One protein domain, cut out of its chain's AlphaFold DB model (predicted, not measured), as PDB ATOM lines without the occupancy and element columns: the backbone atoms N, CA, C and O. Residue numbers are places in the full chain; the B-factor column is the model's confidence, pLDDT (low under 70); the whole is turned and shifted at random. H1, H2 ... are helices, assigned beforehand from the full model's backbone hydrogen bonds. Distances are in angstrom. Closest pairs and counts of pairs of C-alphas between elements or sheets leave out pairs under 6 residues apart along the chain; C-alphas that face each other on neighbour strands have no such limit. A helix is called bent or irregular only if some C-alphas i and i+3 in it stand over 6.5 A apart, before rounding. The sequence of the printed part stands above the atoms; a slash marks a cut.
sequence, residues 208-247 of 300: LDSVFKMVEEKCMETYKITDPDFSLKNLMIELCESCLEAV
ATOM      1  N   LEU A 208       6.994  -0.559  13.198       89.38
ATOM      2  CA  LEU A 208       7.855  -0.498  14.381       89.38
ATOM      3  C   LEU A 208       9.260   0.021  14.057       89.38
ATOM      4  O   LEU A 208       9.785   0.808  14.834       89.38
ATOM      5  N   ASP A 209       9.836  -0.329  12.904       88.88
ATOM      6  CA  ASP A 209      11.144   0.185  12.478       88.88
ATOM      7  C   ASP A 209      11.096   1.702  12.252       88.88
ATOM      8  O   ASP A 209      12.023   2.423  12.618       88.88
ATOM      9  N   SER A 210       9.988   2.216  11.707       89.19
ATOM     10  CA  SER A 210       9.791   3.660  11.544       89.19
ATOM     11  C   SER A 210       9.636   4.374  12.885       89.19
ATOM     12  O   SER A 210      10.153   5.478  13.047       89.19
ATOM     13  N   VAL A 211       8.924   3.766  13.841       91.56
ATOM     14  CA  VAL A 211       8.768   4.318  15.194       91.56
ATOM     15  C   VAL A 211      10.106   4.314  15.923       91.56
ATOM     16  O   VAL A 211      10.488   5.342  16.478       91.56
ATOM     17  N   PHE A 212      10.849   3.206  15.883       91.38
ATOM     18  CA  PHE A 212      12.165   3.115  16.510       91.38
ATOM     19  C   PHE A 212      13.140   4.125  15.921       91.38
ATOM     20  O   PHE A 212      13.751   4.855  16.690       91.38
ATOM     21  N   LYS A 213      13.193   4.271  14.592       91.25
ATOM     22  CA  LYS A 213      14.047   5.272  13.943       91.25
ATOM     23  C   LYS A 213      13.703   6.702  14.372       91.25
ATOM     24  O   LYS A 213      14.596   7.479  14.687       91.25
ATOM     25  N   MET A 214      12.413   7.041  14.419       91.19
ATOM     26  CA  MET A 214      11.962   8.367  14.856       91.19
ATOM     27  C   MET A 214      12.345   8.643  16.316       91.19
ATOM     28  O   MET A 214      12.748   9.752  16.660       91.19
ATOM     29  N   VAL A 215      12.205   7.649  17.197       93.19
ATOM     30  CA  VAL A 215      12.557   7.801  18.613       93.19
ATOM     31  C   VAL A 215      14.077   7.831  18.806       93.19
ATOM     32  O   VAL A 215      14.548   8.623  19.615       93.19
ATOM     33  N   GLU A 216      14.845   7.038  18.056       92.38
ATOM     34  CA  GLU A 216      16.314   7.076  18.047       92.38
ATOM     35  C   GLU A 216      16.824   8.460  17.642       92.38
ATOM     36  O   GLU A 216      17.623   9.045  18.369       92.38
ATOM     37  N   GLU A 217      16.301   9.029  16.553       91.12
ATOM     38  CA  GLU A 217      16.640  10.379  16.090       91.12
ATOM     39  C   GLU A 217      16.334  11.433  17.160       91.12
ATOM     40  O   GLU A 217      17.217  12.198  17.553       91.12
ATOM     41  N   LYS A 218      15.128  11.398  17.745       92.44
ATOM     42  CA  LYS A 218      14.772  12.290  18.860       92.44
ATOM     43  C   LYS A 218      15.680  12.100  20.073       92.44
ATOM     44  O   LYS A 218      15.974  13.079  20.758       92.44
ATOM     45  N   CYS A 219      16.103  10.874  20.371       87.06
ATOM     46  CA  CYS A 219      17.020  10.593  21.470       87.06
ATOM     47  C   CYS A 219      18.410  11.177  21.199       87.06
ATOM     48  O   CYS A 219      18.979  11.816  22.085       87.06
ATOM     49  N   MET A 220      18.927  11.018  19.981       86.50
ATOM     50  CA  MET A 220      20.203  11.603  19.569       86.50
ATOM     51  C   MET A 220      20.172  13.132  19.663       86.50
ATOM     52  O   MET A 220      21.077  13.726  20.249       86.50
ATOM     53  N   GLU A 221      19.099  13.768  19.186       88.44
ATOM     54  CA  GLU A 221      18.917  15.223  19.253       88.44
ATOM     55  C   GLU A 221      18.759  15.738  20.690       88.44
ATOM     56  O   GLU A 221      19.414  16.700  21.093       88.44
ATOM     57  N   THR A 222      17.888  15.099  21.478       91.88
ATOM     58  CA  THR A 222      17.505  15.580  22.817       91.88
ATOM     59  C   THR A 222      18.603  15.325  23.846       91.88
ATOM     60  O   THR A 222      18.873  16.182  24.690       91.88
ATOM     61  N   TYR A 223      19.246  14.157  23.787       86.50
ATOM     62  CA  TYR A 223      20.208  13.708  24.798       86.50
ATOM     63  C   TYR A 223      21.665  13.803  24.344       86.50
ATOM     64  O   TYR A 223      22.552  13.453  25.118       86.50
ATOM     65  N   LYS A 224      21.927  14.317  23.131       88.88
ATOM     66  CA  LYS A 224      23.279  14.457  22.561       88.88
ATOM     67  C   LYS A 224      24.049  13.136  22.584       88.88
ATOM     68  O   LYS A 224      25.225  13.099  22.938       88.88
ATOM     69  N   ILE A 225      23.361  12.048  22.255       83.69
ATOM     70  CA  ILE A 225      23.990  10.735  22.147       83.69
ATOM     71  C   ILE A 225      24.897  10.787  20.919       83.69
ATOM     72  O   ILE A 225      24.417  10.892  19.795       83.69
ATOM     73  N   THR A 226      26.207  10.783  21.147       83.44
ATOM     74  CA  THR A 226      27.219  10.894  20.081       83.44
ATOM     75  C   THR A 226      27.589   9.538  19.481       83.44
ATOM     76  O   THR A 226      28.404   9.485  18.566       83.44
ATOM     77  N   ASP A 227      27.051   8.447  20.024       81.88
ATOM     78  CA  ASP A 227      27.377   7.098  19.583       81.88
ATOM     79  C   ASP A 227      26.599   6.750  18.298       81.88
ATOM     80  O   ASP A 227      25.373   6.615  18.359       81.88
ATOM     81  N   PRO A 228      27.271   6.617  17.138       78.81
ATOM     82  CA  PRO A 228      26.622   6.256  15.880       78.81
ATOM     83  C   PRO A 228      26.093   4.814  15.865       78.81
ATOM     84  O   PRO A 228      25.285   4.486  15.000       78.81
ATOM     85  N   ASP A 229      26.525   3.972  16.810       83.19
ATOM     86  CA  ASP A 229      26.061   2.593  16.964       83.19
ATOM     87  C   ASP A 229      24.880   2.482  17.949       83.19
ATOM     88  O   ASP A 229      24.369   1.384  18.197       83.19
ATOM     89  N   PHE A 230      24.408   3.608  18.509       88.25
ATOM     90  CA  PHE A 230      23.241   3.621  19.384       88.25
ATOM     91  C   PHE A 230      22.000   3.124  18.635       88.25
ATOM     92  O   PHE A 230      21.537   3.740  17.677       88.25
ATOM     93  N   SER A 231      21.412   2.036  19.133       90.94
ATOM     94  CA  SER A 231      20.106   1.566  18.690       90.94
ATOM     95  C   SER A 231      19.184   1.338  19.880       90.94
ATOM     96  O   SER A 231      19.473   0.553  20.786       90.94
ATOM     97  N   LEU A 232      18.022   1.984  19.837       91.81
ATOM     98  CA  LEU A 232      16.928   1.805  20.782       91.81
ATOM     99  C   LEU A 232      16.432   0.360  20.782       91.81
ATOM    100  O   LEU A 232      16.076  -0.168  21.834       91.81
ATOM    101  N   LYS A 233      16.442  -0.298  19.621       91.50
ATOM    102  CA  LYS A 233      16.085  -1.713  19.517       91.50
ATOM    103  C   LYS A 233      17.041  -2.585  20.331       91.50
ATOM    104  O   LYS A 233      16.575  -3.438  21.078       91.50
ATOM    105  N   ASN A 234      18.347  -2.344  20.228       91.25
ATOM    106  CA  ASN A 234      19.350  -3.085  20.997       91.25
ATOM    107  C   ASN A 234      19.223  -2.798  22.494       91.25
ATOM    108  O   ASN A 234      19.222  -3.731  23.285       91.25
ATOM    109  N   LEU A 235      18.990  -1.540  22.877       91.69
ATOM    110  CA  LEU A 235      18.721  -1.177  24.270       91.69
ATOM    111  C   LEU A 235      17.492  -1.909  24.833       91.69
ATOM    112  O   LEU A 235      17.512  -2.388  25.965       91.69
ATOM    113  N   MET A 236      16.413  -2.003  24.053       91.75
ATOM    114  CA  MET A 236      15.222  -2.748  24.458       91.75
ATOM    115  C   MET A 236      15.502  -4.248  24.593       91.75
ATOM    116  O   MET A 236      14.988  -4.867  25.519       91.75
ATOM    117  N   ILE A 237      16.327  -4.822  23.711       91.94
ATOM    118  CA  ILE A 237      16.761  -6.223  23.804       91.94
ATOM    119  C   ILE A 237      17.578  -6.442  25.080       91.94
ATOM    120  O   ILE A 237      17.221  -7.313  25.867       91.94
ATOM    121  N   GLU A 238      18.589  -5.611  25.339       92.81
ATOM    122  CA  GLU A 238      19.423  -5.689  26.545       92.81
ATOM    123  C   GLU A 238      18.583  -5.571  27.826       92.81
ATOM    124  O   GLU A 238      18.777  -6.323  28.784       92.81
ATOM    125  N   LEU A 239      17.597  -4.667  27.843       93.81
ATOM    126  CA  LEU A 239      16.677  -4.534  28.969       93.81
ATOM    127  C   LEU A 239      15.868  -5.822  29.177       93.81
ATOM    128  O   LEU A 239      15.766  -6.308  30.304       93.81
ATOM    129  N   CYS A 240      15.318  -6.394  28.107       92.50
ATOM    130  CA  CYS A 240      14.555  -7.636  28.177       92.50
ATOM    131  C   CYS A 240      15.412  -8.829  28.623       92.50
ATOM    132  O   CYS A 240      14.968  -9.611  29.464       92.50
ATOM    133  N   GLU A 241      16.634  -8.954  28.110       92.88
ATOM    134  CA  GLU A 241      17.592  -9.991  28.510       92.88
ATOM    135  C   GLU A 241      17.961  -9.858  29.990       92.88
ATOM    136  O   GLU A 241      17.883 -10.839  30.732       92.88
ATOM    137  N   SER A 242      18.214  -8.634  30.464       89.12
ATOM    138  CA  SER A 242      18.500  -8.382  31.882       89.12
ATOM    139  C   SER A 242      17.344  -8.799  32.804       89.12
ATOM    140  O   SER A 242      17.570  -9.328  33.895       89.12
ATOM    141  N   CYS A 243      16.089  -8.618  32.371       85.88
ATOM    142  CA  CYS A 243      14.923  -9.069  33.128       85.88
ATOM    143  C   CYS A 243      14.836 -10.598  33.189       85.88
ATOM    144  O   CYS A 243      14.472 -11.142  34.232       85.88
ATOM    145  N   LEU A 244      15.163 -11.292  32.096       89.50
ATOM    146  CA  LEU A 244      15.159 -12.754  32.049       89.50
ATOM    147  C   LEU A 244      16.259 -13.355  32.935       89.50
ATOM    148  O   LEU A 244      16.016 -14.354  33.612       89.50
ATOM    149  N   GLU A 245      17.439 -12.735  32.985       83.50
ATOM    150  CA  GLU A 245      18.528 -13.149  33.877       83.50
ATOM    151  C   GLU A 245      18.163 -12.941  35.353       83.50
ATOM    152  O   GLU A 245      18.268 -13.873  36.149       83.50
ATOM    153  N   ALA A 246      17.624 -11.769  35.709       79.38
ATOM    154  CA  ALA A 246      17.233 -11.449  37.084       79.38
ATOM    155  C   ALA A 246      16.137 -12.375  37.647       79.38
ATOM    156  O   ALA A 246      16.090 -12.622  38.853       79.38
ATOM    157  N   VAL A 247      15.257 -12.903  36.791       71.19
ATOM    158  CA  VAL A 247      14.211 -13.866  37.183       71.19
ATOM    159  C   VAL A 247      14.786 -15.264  37.426       71.19
ATOM    160  O   VAL A 247      14.280 -15.996  38.273       71.19
TER     161      VAL A 247
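What this domain is: This is residues 208 to 247 of the 300 residues of the protein "WIYLD domain-containing protein" of Papaver somniferum (UniProt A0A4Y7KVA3). Two straight helices of equal residue count make a T: H1 is the crossbar, and H2 is the stem, which starts beside residues 212 to 216 of H1 and sticks out from it with residues 234 to 247. The link, residues 224 to 231, loops back from the end of H1 to the start of the stem. The printed part has 40 residues with two named helices, H1 then H2, and no named strand; its class is all helix. The whole is loose, with a radius of gyration of the C-alphas of 11.8 A, and elongated, spanning 34 by 22 by 15 A.

Where its parts are: H1 is residues 208 to 223, 21.5 A from first to last C-alpha. It begins with C-alpha 208 at (7.855, -0.498, 14.381) and ends with C-alpha 223 at (20.208, 13.708, 24.798). H2 is residues 232 to 247, 22.8 A long, and ends with C-alpha 247 at (14.211, -13.866, 37.183). Neither helix is bent.

How they stand to each other: H1 and H2 touch, and their closest C-alphas, those of Glu 216 and Leu 232, are 6.0 A apart. H1 touches H2 with residues 212 to 216 alone, and H2 touches H1 with residues 232 to 233 alone. Their lines are about perpendicular, at 84 degrees, and their centres are 18.6 A apart. Residues 234 to 247 of H2 stand free. In both H1 and H2 every backbone O i to N i+4 pair is within hydrogen-bond range.

The domain as a whole: The two C-alphas farthest apart, those of Glu 221 and Val 247, are 34.5 A apart. The printed part has no cut, and the link of 8 residues from H1 to H2 is short but not tight. The mean pLDDT of the printed part is 88.5, and no printed residue is under 70.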